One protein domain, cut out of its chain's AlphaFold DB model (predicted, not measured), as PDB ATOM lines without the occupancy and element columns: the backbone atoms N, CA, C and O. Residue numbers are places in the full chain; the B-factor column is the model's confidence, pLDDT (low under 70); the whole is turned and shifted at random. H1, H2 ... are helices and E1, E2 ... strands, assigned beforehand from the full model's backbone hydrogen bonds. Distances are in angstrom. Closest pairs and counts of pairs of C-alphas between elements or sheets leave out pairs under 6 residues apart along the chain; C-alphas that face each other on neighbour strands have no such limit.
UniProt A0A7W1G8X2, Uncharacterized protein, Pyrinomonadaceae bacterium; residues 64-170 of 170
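AT A GLANCE: This is residues 64 to 170 of the 170 residues of an uncharacterized protein of Pyrinomonadaceae bacterium (UniProt A0A7W1G8X2). One strongly twisted sheet of four antiparallel strands makes the core, with the short helix H1 over its E2 edge and the two last helices, H2 and H3, separate from each other near the end of the sheet where E4 ends. H3 only grazes the sheet and H2 is not on it. The printed part has 107 residues, in the order E1 H1 E2 E3 E4 H2 H3; the sheet order is E1 E4 E3 E2, and the class is mixed, helices and strands. It is compact, with a radius of gyration of the C-alphas of 13.7 A, and rounded, spanning 35 by 28 by 27 A.

IN THESE COORDINATES: E1 is residues 71 to 76, starting at C-alpha 71 (10.870, 77.597, 92.350). E4, residues 128 to 134, is 19.3 A long; E3, residues 113 to 119, 19.0 A; E2, residues 100 to 106, 17.3 A. H1 is residues 80 to 85, H2 residues 142 to 154, 17.8 A, and H3 residues 161 to 169, ending at C-alpha 169 (3.068, 73.680, 76.852).

HOW THE PARTS SIT: E2, E3 and E4 form a meander, each strand the antiparallel neighbour of the one before, through two hairpins. Within hydrogen-bond range are N 104 and O 116 across the neighbours E2 and E3, at 2.9 A, N 117 and O 130 across the neighbours E3 and E4, at 2.8 A, and N 72 and O 131 across the neighbours E1 and E4, at 2.8 A. H1 is on the sheet at a height of 9.7 A, over E2; the closest C-alphas, Leu 84 and Phe 104, are 7.3 A apart. The closest C-alphas of E4 and H3, Phe 133 and Ile 164, are 7.3 A apart. H2 and H3 are apart. In H1, H2 and H3 every O i to N i+4 pair is within hydrogen-bond range.

THE WHOLE: The C-alphas farthest apart, of Glu 123 and Asp 170, are 38.3 A apart. The printed part has no cut; the link from H1 to E2, 14 residues, is long. Confidence is under 70 at residues 68, 120 to 126, 136 to 159 and 170.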
ATOM      1  N   ILE A  64       8.510  76.492  98.782       94.31
ATOM      2  CA  ILE A  64       7.914  76.705  97.459       94.31
ATOM      3  C   ILE A  64       7.787  78.207  97.197       94.31
ATOM      4  O   ILE A  64       7.188  78.944  97.984       94.31
ATOM      5  N   TYR A  65       8.302  78.633  96.050       87.81
ATOM      6  CA  TYR A  65       8.185  79.984  95.513       87.81
ATOM      7  C   TYR A  65       7.139  79.996  94.385       87.81
ATOM      8  O   TYR A  65       7.120  79.093  93.543       87.81
ATOM      9  N   GLY A  66       6.248  80.992  94.393       79.75
ATOM     10  CA  GLY A  66       5.109  81.093  93.477       79.75
ATOM     11  C   GLY A  66       5.151  82.339  92.589       79.75
ATOM     12  O   GLY A  66       5.990  82.455  91.694       79.75
ATOM     13  N   GLU A  67       4.197  83.251  92.769       75.25
ATOM     14  CA  GLU A  67       4.171  84.519  92.031       75.25
ATOM     15  C   GLU A  67       5.391  85.382  92.395       75.25
ATOM     16  O   GLU A  67       5.807  85.434  93.550       75.25
ATOM     17  N   GLY A  68       6.021  86.017  91.401       62.88
ATOM     18  CA  GLY A  68       7.303  86.692  91.622       62.88
ATOM     19  C   GLY A  68       8.488  85.729  91.785       62.88
ATOM     20  O   GLY A  68       9.529  86.117  92.320       62.88
ATOM     21  N   GLY A  69       8.381  84.500  91.277       71.94
ATOM     22  CA  GLY A  69       9.495  83.563  91.143       71.94
ATOM     23  C   GLY A  69       9.046  82.130  91.362       71.94
ATOM     24  O   GLY A  69       8.721  81.750  92.477       71.94
ATOM     25  N   VAL A  70       9.065  81.323  90.302       86.50
ATOM     26  CA  VAL A  70       8.614  79.926  90.352       86.50
ATOM     27  C   VAL A  70       9.793  79.018  90.675       86.50
ATOM     28  O   VAL A  70      10.672  78.802  89.836       86.50
ATOM     29  N   GLY A  71       9.793  78.458  91.879       92.19
ATOM     30  CA  GLY A  71      10.870  77.597  92.350       92.19
ATOM     31  C   GLY A  71      10.466  76.712  93.521       92.19
ATOM     32  O   GLY A  71       9.426  76.923  94.138       92.19
ATOM     33  N   ILE A  72      11.327  75.763  93.865       94.94
ATOM     34  CA  ILE A  72      11.250  75.002  95.111       94.94
ATOM     35  C   ILE A  72      12.644  74.820  95.706       94.94
ATOM     36  O   ILE A  72      13.620  74.640  94.973       94.94
ATOM     37  N   ASP A  73      12.711  74.799  97.032       93.81
ATOM     38  CA  ASP A  73      13.842  74.219  97.748       93.81
ATOM     39  C   ASP A  73      13.491  72.804  98.166       93.81
ATOM     40  O   ASP A  73      12.378  72.536  98.628       93.81
ATOM     41  N   PHE A  74      14.451  71.902  98.057       94.75
ATOM     42  CA  PHE A  74      14.253  70.511  98.409       94.75
ATOM     43  C   PHE A  74      15.529  69.846  98.905       94.75
ATOM     44  O   PHE A  74      16.651  70.243  98.582       94.75
ATOM     45  N   GLU A  75      15.340  68.788  99.675       94.00
ATOM     46  CA  GLU A  75      16.374  67.817  99.979       94.00
ATOM     47  C   GLU A  75      16.411  66.762  98.881       94.00
ATOM     48  O   GLU A  75      15.404  66.120  98.570       94.00
ATOM     49  N   ALA A  76      17.584  66.573  98.289       93.31
ATOM     50  CA  ALA A  76      17.797  65.615  97.223       93.31
ATOM     51  C   ALA A  76      18.404  64.301  97.739       93.31
ATOM     52  O   ALA A  76      19.049  64.233  98.789       93.31
ATOM     53  N   SER A  77      18.246  63.238  96.954       92.12
ATOM     54  CA  SER A  77      19.023  62.007  97.095       92.12
ATOM     55  C   SER A  77      20.530  62.290  96.956       92.12
ATOM     56  O   SER A  77      20.915  63.114  96.119       92.12
ATOM     57  N   PRO A  78      21.412  61.562  97.673       88.19
ATOM     58  CA  PRO A  78      22.867  61.673  97.501       88.19
ATOM     59  C   PRO A  78      23.340  61.479  96.050       88.19
ATOM     60  O   PRO A  78      24.369  62.011  95.640       88.19
ATOM     61  N   LEU A  79      22.567  60.752  95.235       89.94
ATOM     62  CA  LEU A  79      22.900  60.478  93.838       89.94
ATOM     63  C   LEU A  79      22.539  61.621  92.879       89.94
ATOM     64  O   LEU A  79      22.865  61.531  91.691       89.94
ATOM     65  N   PHE A  80      21.897  62.695  93.346       92.31
ATOM     66  CA  PHE A  80      21.335  63.734  92.480       92.31
ATOM     67  C   PHE A  80      22.382  64.408  91.582       92.31
ATOM     68  O   PHE A  80      22.196  64.496  90.368       92.31
ATOM     69  N   VAL A  81      23.543  64.766  92.140       91.31
ATOM     70  CA  VAL A  81      24.658  65.347  91.368       91.31
ATOM     71  C   VAL A  81      25.132  64.392  90.276       91.31
ATOM     72  O   VAL A  81      25.295  64.795  89.127       91.31
ATOM     73  N   SER A  82      25.356  63.121  90.620       91.06
ATOM     74  CA  SER A  82      25.815  62.111  89.656       91.06
ATOM     75  C   SER A  82      24.784  61.859  88.552       91.06
ATOM     76  O   SER A  82      25.149  61.599  87.406       91.06
ATOM     77  N   THR A  83      23.498  61.977  88.890       93.38
ATOM     78  CA  THR A  83      22.384  61.864  87.949       93.38
ATOM     79  C   THR A  83      22.418  63.029  86.968       93.38
ATOM     80  O   THR A  83      22.490  62.797  85.767       93.38
ATOM     81  N   LEU A  84      22.485  64.274  87.450       93.62
ATOM     82  CA  LEU A  84      22.547  65.457  86.585       93.62
ATOM     83  C   LEU A  84      23.830  65.524  85.738       93.62
ATOM     84  O   LEU A  84      23.780  65.969  84.597       93.62
ATOM     85  N   ARG A  85      24.977  65.052  86.244       92.62
ATOM     86  CA  ARG A  85      26.243  65.039  85.478       92.62
ATOM     87  C   ARG A  85      26.223  64.100  84.277       92.62
ATOM     88  O   ARG A  85      26.851  64.406  83.272       92.62
ATOM     89  N   ARG A  86      25.540  62.958  84.385       93.56
ATOM     90  CA  ARG A  86      25.459  61.954  83.308       93.56
ATOM     91  C   ARG A  86      24.432  62.305  82.236       93.56
ATOM     92  O   ARG A  86      24.312  61.601  81.239       93.56
ATOM     93  N   ARG A  87      23.681  63.380  82.446       94.06
ATOM     94  CA  ARG A  87      22.561  63.771  81.611       94.06
ATOM     95  C   ARG A  87      22.977  64.783  80.541       94.06
ATOM     96  O   ARG A  87      23.392  65.889  80.886       94.06
ATOM     97  N   PRO A  88      22.835  64.457  79.243       92.12
ATOM     98  CA  PRO A  88      23.246  65.353  78.160       92.12
ATOM     99  C   PRO A  88      22.322  66.570  78.003       92.12
ATOM    100  O   PRO A  88      22.688  67.552  77.358       92.12
ATOM    101  N   ASP A  89      21.118  66.519  78.573       92.06
ATOM    102  CA  ASP A  89      20.140  67.605  78.610       92.06
ATOM    103  C   ASP A  89      20.440  68.662  79.687       92.06
ATOM    104  O   ASP A  89      19.764  69.690  79.708       92.06
ATOM    105  N   PHE A  90      21.486  68.482  80.501       94.19
ATOM    106  CA  PHE A  90      21.941  69.448  81.505       94.19
ATOM    107  C   PHE A  90      23.391  69.893  81.274       94.19
ATOM    108  O   PHE A  90      24.201  69.201  80.662       94.19
ATOM    109  N   THR A  91      23.731  71.090  81.752       90.44
ATOM    110  CA  THR A  91      25.099  71.626  81.723       90.44
ATOM    111  C   THR A  91      25.434  72.368  83.006       90.44
ATOM    112  O   THR A  91      24.569  72.976  83.630       90.44
ATOM    113  N   ARG A  92      26.713  72.348  83.388       89.38
ATOM    114  CA  ARG A  92      27.257  73.171  84.481       89.38
ATOM    115  C   ARG A  92      27.752  74.536  84.006       89.38
ATOM    116  O   ARG A  92      28.005  75.414  84.829       89.38
ATOM    117  N   LEU A  93      27.932  74.705  82.696       81.12
ATOM    118  CA  LEU A  93      28.466  75.931  82.110       81.12
ATOM    119  C   LEU A  93      27.563  77.113  82.484       81.12
ATOM    120  O   LEU A  93      26.365  77.046  82.244       81.12
ATOM    121  N   LEU A  94      28.126  78.165  83.091       75.56
ATOM    122  CA  LEU A  94      27.394  79.369  83.529       75.56
ATOM    123  C   LEU A  94      26.171  79.089  84.428       75.56
ATOM    124  O   LEU A  94      25.248  79.900  84.504       75.56
ATOM    125  N   ALA A  95      26.143  77.929  85.089       80.56
ATOM    126  CA  ALA A  95      25.053  77.544  85.978       80.56
ATOM    127  C   ALA A  95      25.369  77.839  87.451       80.56
ATOM    128  O   ALA A  95      24.461  77.865  88.271       80.56
ATOM    129  N   ALA A  96      26.630  78.058  87.822       77.12
ATOM    130  CA  ALA A  96      26.968  78.453  89.186       77.12
ATOM    131  C   ALA A  96      26.714  79.956  89.395       77.12
ATOM    132  O   ALA A  96      27.030  80.771  88.529       77.12
ATOM    133  N   ARG A  97      26.170  80.315  90.562       72.12
ATOM    134  CA  ARG A  97      26.042  81.701  91.043       72.12
ATOM    135  C   ARG A  97      26.983  81.922  92.233       72.12
ATOM    136  O   ARG A  97      27.365  80.963  92.906       72.12
ATOM    137  N   ARG A  98      27.352  83.178  92.509       71.50
ATOM    138  CA  ARG A  98      28.170  83.543  93.682       71.50
ATOM    139  C   ARG A  98      27.476  83.062  94.964       71.50
ATOM    140  O   ARG A  98      26.289  83.311  95.136       71.50
ATOM    141  N   GLY A  99      28.211  82.372  95.839       71.00
ATOM    142  CA  GLY A  99      27.664  81.770  97.067       71.00
ATOM    143  C   GLY A  99      27.099  80.352  96.899       71.00
ATOM    144  O   GLY A  99      26.642  79.760  97.879       71.00
ATOM    145  N   CYS A 100      27.159  79.778  95.690       78.56
ATOM    146  CA  CYS A 100      26.724  78.408  95.435       78.56
ATOM    147  C   CYS A 100      27.863  77.498  94.970       78.56
ATOM    148  O   CYS A 100      28.710  77.893  94.172       78.56
ATOM    149  N   MET A 101      27.877  76.267  95.488       81.38
ATOM    150  CA  MET A 101      28.930  75.277  95.249       81.38
ATOM    151  C   MET A 101      28.777  74.614  93.879       81.38
ATOM    152  O   MET A 101      29.754  74.397  93.160       81.38
ATOM    153  N   ILE A 102      27.540  74.271  93.508       87.75
ATOM    154  CA  ILE A 102      27.234  73.548  92.273       87.75
ATOM    155  C   ILE A 102      25.966  74.126  91.645       87.75
ATOM    156  O   ILE A 102      25.023  74.485  92.345       87.75
ATOM    157  N   GLY A 103      25.937  74.185  90.314       91.00
ATOM    158  CA  GLY A 103      24.728  74.485  89.559       91.00
ATOM    159  C   GLY A 103      24.621  73.655  88.285       91.00
ATOM    160  O   GLY A 103      25.638  73.257  87.709       91.00
ATOM    161  N   PHE A 104      23.385  73.403  87.857       93.31
ATOM    162  CA  PHE A 104      23.056  72.766  86.582       93.31
ATOM    163  C   PHE A 104      21.916  73.514  85.906       93.31
ATOM    164  O   PHE A 104      20.932  73.853  86.555       93.31
ATOM    165  N   ARG A 105      22.016  73.716  84.596       91.31
ATOM    166  CA  ARG A 105      20.955  74.311  83.786       91.31
ATOM    167  C   ARG A 105      20.548  73.371  82.666       91.31
ATOM    168  O   ARG A 105      21.389  72.705  82.062       91.31
ATOM    169  N   GLU A 106      19.256  73.313  82.399       91.88
ATOM    170  CA  GLU A 106      18.698  72.569  81.278       91.88
ATOM    171  C   GLU A 106      19.141  73.186  79.939       91.88
ATOM    172  O   GLU A 106      19.114  74.401  79.764       91.88
ATOM    173  N   ARG A 107      19.568  72.369  78.972       86.06
ATOM    174  CA  ARG A 107      20.117  72.837  77.683       86.06
ATOM    175  C   ARG A 107      19.072  72.973  76.585       86.06
ATOM    176  O   ARG A 107      19.179  73.852  75.738       86.06
ATOM    177  N   ARG A 108      18.105  72.053  76.545       82.12
ATOM    178  CA  ARG A 108      17.231  71.864  75.372       82.12
ATOM    179  C   ARG A 108      16.075  72.857  75.298       82.12
ATOM    180  O   ARG A 108      15.474  72.997  74.239       82.12
ATOM    181  N   ARG A 109      15.781  73.568  76.389       82.56
ATOM    182  CA  ARG A 109      14.722  74.578  76.425       82.56
ATOM    183  C   ARG A 109      15.293  75.981  76.316       82.56
ATOM    184  O   ARG A 109      16.177  76.358  77.078       82.56
ATOM    185  N   ARG A 110      14.748  76.771  75.389       79.06
ATOM    186  CA  ARG A 110      15.057  78.207  75.261       79.06
ATOM    187  C   ARG A 110      14.377  79.041  76.346       79.06
ATOM    188  O   ARG A 110      14.886  80.101  76.705       79.06
ATOM    189  N   ARG A 111      13.237  78.561  76.846       83.62
ATOM    190  CA  ARG A 111      12.394  79.228  77.838       83.62
ATOM    191  C   ARG A 111      11.853  78.242  78.861       83.62
ATOM    192  O   ARG A 111      11.741  77.053  78.553       83.62
ATOM    193  N   ALA A 112      11.543  78.747  80.054       86.81
ATOM    194  CA  ALA A 112      11.160  77.931  81.205       86.81
ATOM    195  C   ALA A 112      12.141  76.761  81.416       86.81
ATOM    196  O   ALA A 112      11.746  75.603  81.548       86.81
ATOM    197  N   ALA A 113      13.440  77.066  81.367       89.81
ATOM    198  CA  ALA A 113      14.494  76.082  81.570       89.81
ATOM    199  C   ALA A 113      14.725  75.875  83.066       89.81
ATOM    200  O   ALA A 113      14.737  76.839  83.831       89.81
ATOM    201  N   LEU A 114      14.940  74.630  83.488       93.12
ATOM    202  CA  LEU A 114      15.279  74.359  84.881       93.12
ATOM    203  C   LEU A 114      16.698  74.833  85.206       93.12
ATOM    204  O   LEU A 114      17.655  74.490  84.502       93.12
ATOM    205  N   HIS A 115      16.832  75.549  86.318       92.62
ATOM    206  CA  HIS A 115      18.110  75.930  86.904       92.62
ATOM    207  C   HIS A 115      18.196  75.414  88.339       92.62
ATOM    208  O   HIS A 115      17.487  75.871  89.229       92.62
ATOM    209  N   PHE A 116      19.074  74.435  88.545       93.50
ATOM    210  CA  PHE A 116      19.407  73.858  89.840       93.50
ATOM    211  C   PHE A 116      20.621  74.554  90.441       93.50
ATOM    212  O   PHE A 116      21.630  74.744  89.756       93.50
ATOM    213  N   LEU A 117      20.552  74.844  91.734       91.56
ATOM    214  CA  LEU A 117      21.621  75.431  92.527       91.56
ATOM    215  C   LEU A 117      21.730  74.711  93.870       91.56
ATOM    216  O   LEU A 117      20.731  74.423  94.522       91.56
ATOM    217  N   GLN A 118      22.959  74.464  94.297       89.44
ATOM    218  CA  GLN A 118      23.296  73.977  95.627       89.44
ATOM    219  C   GLN A 118      24.139  75.052  96.306       89.44
ATOM    220  O   GLN A 118      25.289  75.275  95.908       89.44
ATOM    221  N   CYS A 119      23.571  75.748  97.289       78.00
ATOM    222  CA  CYS A 119      24.209  76.909  97.906       78.00
ATOM    223  C   CYS A 119      24.778  76.610  99.295       78.00
ATOM    224  O   CYS A 119      24.216  75.818 100.047       78.00
ATOM    225  N   ALA A 120      25.922  77.226  99.612       60.69
ATOM    226  CA  ALA A 120      26.734  76.885 100.785       60.69
ATOM    227  C   ALA A 120      26.097  77.301 102.125       60.69
ATOM    228  O   ALA A 120      26.446  76.748 103.157       60.69
ATOM    229  N   HIS A 121      25.136  78.233 102.110       54.84
ATOM    230  CA  HIS A 121      24.406  78.667 103.310       54.84
ATOM    231  C   HIS A 121      23.371  77.653 103.823       54.84
ATOM    232  O   HIS A 121      22.744  77.890 104.850       54.84
ATOM    233  N   ALA A 122      23.177  76.526 103.139       52.25
ATOM    234  CA  ALA A 122      22.479  75.402 103.737       52.25
ATOM    235  C   ALA A 122      23.476  74.659 104.636       52.25
ATOM    236  O   ALA A 122      24.266  73.866 104.132       52.25
ATOM    237  N   GLU A 123      23.434  74.909 105.947       48.31
ATOM    238  CA  GLU A 123      24.257  74.282 107.003       48.31
ATOM    239  C   GLU A 123      24.151  72.734 107.092       48.31
ATOM    240  O   GLU A 123      24.490  72.134 108.104       48.31
ATOM    241  N   GLN A 124      23.679  72.041 106.052       51.91
ATOM    242  CA  GLN A 124      23.417  70.604 106.054       51.91
ATOM    243  C   GLN A 124      23.908  69.923 104.765       51.91
ATOM    244  O   GLN A 124      23.254  69.959 103.717       51.91
ATOM    245  N   ASP A 125      25.055  69.246 104.872       60.38
ATOM    246  CA  ASP A 125      25.446  68.036 104.124       60.38
ATOM    247  C   ASP A 125      25.412  68.060 102.582       60.38
ATOM    248  O   ASP A 125      25.470  67.010 101.935       60.38
ATOM    249  N   GLY A 126      25.297  69.226 101.940       63.44
ATOM    250  CA  GLY A 126      25.165  69.308 100.481       63.44
ATOM    251  C   GLY A 126      23.897  68.621  99.947       63.44
ATOM    252  O   GLY A 126      23.805  68.293  98.763       63.44
ATOM    253  N   ARG A 127      22.889  68.385 100.787       79.19
ATOM    254  CA  ARG A 127      21.647  67.721 100.356       79.19
ATOM    255  C   ARG A 127      20.572  68.697  99.923       79.19
ATOM    256  O   ARG A 127      19.628  68.276  99.264       79.19
ATOM    257  N   ARG A 128      20.720  69.979 100.252       89.75
ATOM    258  CA  ARG A 128      19.730  71.006  99.942       89.75
ATOM    259  C   ARG A 128      19.994  71.653  98.590       89.75
ATOM    260  O   ARG A 128      21.109  72.086  98.296       89.75
ATOM    261  N   TRP A 129      18.945  71.705  97.789       92.88
ATOM    262  CA  TRP A 129      18.945  72.234  96.438       92.88
ATOM    263  C   TRP A 129      17.813  73.226  96.279       92.88
ATOM    264  O   TRP A 129      16.715  73.001  96.777       92.88
ATOM    265  N   SER A 130      18.080  74.275  95.520       92.00
ATOM    266  CA  SER A 130      17.068  75.174  94.991       92.00
ATOM    267  C   SER A 130      16.938  74.896  93.502       92.00
ATOM    268  O   SER A 130      17.941  74.794  92.790       92.00
ATOM    269  N   VAL A 131      15.711  74.780  93.010       93.31
ATOM    270  CA  VAL A 131      15.428  74.744  91.576       93.31
ATOM    271  C   VAL A 131      14.393  75.798  91.237       93.31
ATOM    272  O   VAL A 131      13.400  75.948  91.939       93.31
ATOM    273  N   HIS A 132      14.626  76.533  90.158       92.62
ATOM    274  CA  HIS A 132      13.673  77.495  89.619       92.62
ATOM    275  C   HIS A 132      13.604  77.395  88.098       92.62
ATOM    276  O   HIS A 132      14.462  76.781  87.456       92.62
ATOM    277  N   PHE A 133      12.556  77.984  87.531       89.69
ATOM    278  CA  PHE A 133      12.435  78.149  86.092       89.69
ATOM    279  C   PHE A 133      13.028  79.485  85.649       89.69
ATOM    280  O   PHE A 133      12.529  80.549  86.014       89.69
ATOM    281  N   ASP A 134      14.034  79.426  84.783       83.06
ATOM    282  CA  ASP A 134      14.521  80.587  84.048       83.06
ATOM    283  C   ASP A 134      13.611  80.832  82.841       83.06
ATOM    284  O   ASP A 134      13.516  79.992  81.937       83.06
ATOM    285  N   LEU A 135      12.959  82.001  82.782       78.81
ATOM    286  CA  LEU A 135      12.121  82.358  81.630       78.81
ATOM    287  C   LEU A 135      12.933  82.391  80.332       78.81
ATOM    288  O   LEU A 135      12.431  81.976  79.295       78.81
ATOM    289  N   TYR A 136      14.178  82.861  80.391       69.00
ATOM    290  CA  TYR A 136      15.090  82.906  79.254       69.00
ATOM    291  C   TYR A 136      16.349  82.128  79.592       69.00
ATOM    292  O   TYR A 136      17.054  82.480  80.532       69.00
ATOM    293  N   ASN A 137      16.657  81.093  78.818       59.19
ATOM    294  CA  ASN A 137      17.868  80.314  79.019       59.19
ATOM    295  C   ASN A 137      19.069  81.030  78.377       59.19
ATOM    296  O   ASN A 137      19.157  81.068  77.145       59.19
ATOM    297  N   PRO A 138      20.031  81.553  79.154       55.81
ATOM    298  CA  PRO A 138      21.147  82.319  78.605       55.81
ATOM    299  C   PRO A 138      22.113  81.461  77.778       55.81
ATOM    300  O   PRO A 138      22.899  81.985  77.000       55.81
ATOM    301  N   ILE A 139      22.041  80.135  77.904       55.38
ATOM    302  CA  ILE A 139      22.901  79.194  77.177       55.38
ATOM    303  C   ILE A 139      22.267  78.801  75.831       55.38
ATOM    304  O   ILE A 139      22.937  78.249  74.963       55.38
ATOM    305  N   ALA A 140      20.981  79.096  75.627       53.06
ATOM    306  CA  ALA A 140      20.265  78.671  74.431       53.06
ATOM    307  C   ALA A 140      20.447  79.619  73.230       53.06
ATOM    308  O   ALA A 140      20.292  79.182  72.090       53.06
ATOM    309  N   SER A 141      20.773  80.900  73.460       44.69
ATOM    310  CA  SER A 141      21.193  81.844  72.412       44.69
ATOM    311  C   SER A 141      21.820  83.127  72.991       44.69
ATOM    312  O   SER A 141      21.458  83.528  74.101       44.69
ATOM    313  N   PRO A 142      22.661  83.854  72.219       49.34
ATOM    314  CA  PRO A 142      23.187  85.168  72.615       49.34
ATOM    315  C   PRO A 142      22.084  86.186  72.954       49.34
ATOM    316  O   PRO A 142      22.191  86.946  73.913       49.34
ATOM    317  N   SER A 143      20.967  86.145  72.221       53.69
ATOM    318  CA  SER A 143      19.786  86.977  72.483       53.69
ATOM    319  C   SER A 143      19.067  86.626  73.792       53.69
ATOM    320  O   SER A 143      18.498  87.508  74.437       53.69
ATOM    321  N   SER A 144      19.108  85.361  74.219       51.72
ATOM    322  CA  SER A 144      18.529  84.908  75.488       51.72
ATOM    323  C   SER A 144      19.434  85.246  76.673       51.72
ATOM    324  O   SER A 144      18.923  85.587  77.736       51.72
ATOM    325  N   ALA A 145      20.760  85.246  76.485       52.88
ATOM    326  CA  ALA A 145      21.715  85.742  77.479       52.88
ATOM    327  C   ALA A 145      21.524  87.236  77.759       52.88
ATOM    328  O   ALA A 145      21.464  87.649  78.915       52.88
ATOM    329  N   TRP A 146      21.336  88.028  76.700       49.59
ATOM    330  CA  TRP A 146      21.078  89.462  76.819       49.59
ATOM    331  C   TRP A 146      19.737  89.751  77.503       49.59
ATOM    332  O   TRP A 146      19.662  90.630  78.352       49.59
ATOM    333  N   ARG A 147      18.685  88.967  77.217       55.62
ATOM    334  CA  ARG A 147      17.391  89.085  77.918       55.62
ATOM    335  C   ARG A 147      17.438  88.616  79.364       55.62
ATOM    336  O   ARG A 147      16.777  89.237  80.184       55.62
ATOM    337  N   HIS A 148      18.197  87.568  79.683       55.62
ATOM    338  CA  HIS A 148      18.409  87.132  81.064       55.62
ATOM    339  C   HIS A 148      19.103  88.240  81.867       55.62
ATOM    340  O   HIS A 148      18.599  88.633  82.911       55.62
ATOM    341  N   LEU A 149      20.181  88.825  81.333       52.19
ATOM    342  CA  LEU A 149      20.857  89.980  81.938       52.19
ATOM    343  C   LEU A 149      19.935  91.204  82.040       52.19
ATOM    344  O   LEU A 149      19.838  91.800  83.105       52.19
ATOM    345  N   TYR A 150      19.205  91.552  80.980       50.06
ATOM    346  CA  TYR A 150      18.295  92.703  80.965       50.06
ATOM    347  C   TYR A 150      17.107  92.536  81.934       50.06
ATOM    348  O   TYR A 150      16.733  93.478  82.628       50.06
ATOM    349  N   HIS A 151      16.526  91.340  82.056       51.38
ATOM    350  CA  HIS A 151      15.447  91.088  83.019       51.38
ATOM    351  C   HIS A 151      15.942  91.068  84.469       51.38
ATOM    352  O   HIS A 151      15.257  91.590  85.352       51.38
ATOM    353  N   GLU A 152      17.130  90.511  84.707       52.91
ATOM    354  CA  GLU A 152      17.717  90.378  86.041       52.91
ATOM    355  C   GLU A 152      18.303  91.709  86.558       52.91
ATOM    356  O   GLU A 152      18.180  92.004  87.744       52.91
ATOM    357  N   SER A 153      18.849  92.563  85.676       42.50
ATOM    358  CA  SER A 153      19.465  93.852  86.043       42.50
ATOM    359  C   SER A 153      18.534  95.071  85.967       42.50
ATOM    360  O   SER A 153      18.783  96.026  86.700       42.50
ATOM    361  N   LEU A 154      17.490  95.085  85.123       38.34
ATOM    362  CA  LEU A 154      16.709  96.310  84.855       38.34
ATOM    363  C   LEU A 154      15.238  96.269  85.288       38.34
ATOM    364  O   LEU A 154      14.625  97.330  85.378       38.34
ATOM    365  N   ARG A 155      14.647  95.097  85.571       40.44
ATOM    366  CA  ARG A 155      13.209  95.023  85.911       40.44
ATOM    367  C   ARG A 155      12.844  94.327  87.219       40.44
ATOM    368  O   ARG A 155      11.735  94.557  87.680       40.44
ATOM    369  N   LYS A 156      13.711  93.507  87.834       52.31
ATOM    370  CA  LYS A 156      13.352  92.670  89.010       52.31
ATOM    371  C   LYS A 156      12.056  91.850  88.806       52.31
ATOM    372  O   LYS A 156      11.420  91.456  89.776       52.31
ATOM    373  N   VAL A 157      11.645  91.607  87.556       53.62
ATOM    374  CA  VAL A 157      10.421  90.861  87.232       53.62
ATOM    375  C   VAL A 157      10.802  89.410  86.997       53.62
ATOM    376  O   VAL A 157      11.325  89.038  85.945       53.62
ATOM    377  N   THR A 158      10.531  88.607  88.006       64.75
ATOM    378  CA  THR A 158      10.542  87.151  87.987       64.75
ATOM    379  C   THR A 158       9.224  86.641  87.387       64.75
ATOM    380  O   THR A 158       8.155  87.158  87.716       64.75
ATOM    381  N   PRO A 159       9.267  85.671  86.457       69.88
ATOM    382  CA  PRO A 159       8.073  85.185  85.765       69.88
ATOM    383  C   PRO A 159       7.099  84.520  86.743       69.88
ATOM    384  O   PRO A 159       7.521  83.749  87.605       69.88
ATOM    385  N   ASP A 160       5.801  84.783  86.582       83.44
ATOM    386  CA  ASP A 160       4.763  84.060  87.315       83.44
ATOM    387  C   ASP A 160       4.558  82.635  86.756       83.44
ATOM    388  O   ASP A 160       5.024  82.271  85.668       83.44
ATOM    389  N   TRP A 161       3.821  81.808  87.498       86.94
ATOM    390  CA  TRP A 161       3.538  80.427  87.101       86.94
ATOM    391  C   TRP A 161       2.689  80.318  85.830       86.94
ATOM    392  O   TRP A 161       2.750  79.287  85.163       86.94
ATOM    393  N   ARG A 162       1.912  81.344  85.461       90.62
ATOM    394  CA  ARG A 162       1.069  81.327  84.255       90.62
ATOM    395  C   ARG A 162       1.936  81.442  83.010       90.62
ATOM    396  O   ARG A 162       1.744  80.676  82.066       90.62
ATOM    397  N   ILE A 163       2.925  82.337  83.041       87.44
ATOM    398  CA  ILE A 163       3.928  82.488  81.984       87.44
ATOM    399  C   ILE A 163       4.725  81.189  81.858       87.44
ATOM    400  O   ILE A 163       4.801  80.633  80.767       87.44
ATOM    401  N   ILE A 164       5.251  80.653  82.966       88.38
ATOM    402  CA  ILE A 164       6.001  79.386  82.937       88.38
ATOM    403  C   ILE A 164       5.139  78.237  82.398       88.38
ATOM    404  O   ILE A 164       5.596  77.477  81.550       88.38
ATOM    405  N   LYS A 165       3.882  78.118  82.842       90.12
ATOM    406  CA  LYS A 165       2.954  77.083  82.369       90.12
ATOM    407  C   LYS A 165       2.723  77.164  80.862       90.12
ATOM    408  O   LYS A 165       2.713  76.121  80.216       90.12
ATOM    409  N   LYS A 166       2.549  78.374  80.317       90.00
ATOM    410  CA  LYS A 166       2.403  78.598  78.874       90.00
ATOM    411  C   LYS A 166       3.653  78.141  78.127       90.00
ATOM    412  O   LYS A 166       3.563  77.297  77.248       90.00
ATOM    413  N   GLU A 167       4.818  78.611  78.559       88.00
ATOM    414  CA  GLU A 167       6.099  78.285  77.927       88.00
ATOM    415  C   GLU A 167       6.518  76.820  78.110       88.00
ATOM    416  O   GLU A 167       7.488  76.411  77.490       88.00
ATOM    417  N   LEU A 168       5.856  76.037  78.972       85.94
ATOM    418  CA  LEU A 168       6.050  74.585  79.117       85.94
ATOM    419  C   LEU A 168       5.083  73.746  78.269       85.94
ATOM    420  O   LEU A 168       5.303  72.540  78.142       85.94
ATOM    421  N   ALA A 169       4.001  74.343  77.763       78.19
ATOM    422  CA  ALA A 169       3.068  73.680  76.852       78.19
ATOM    423  C   ALA A 169       3.595  73.650  75.406       78.19
ATOM    424  O   ALA A 169       3.247  72.728  74.671       78.19
ATOM    425  N   ASP A 170       4.446  74.621  75.064       53.56
ATOM    426  CA  ASP A 170       5.184  74.739  73.801       53.56
ATOM    427  C   ASP A 170       6.465  73.871  73.782       53.56
ATOM    428  O   ASP A 170       6.828  73.370  72.695       53.56
TER     429      ASP A 170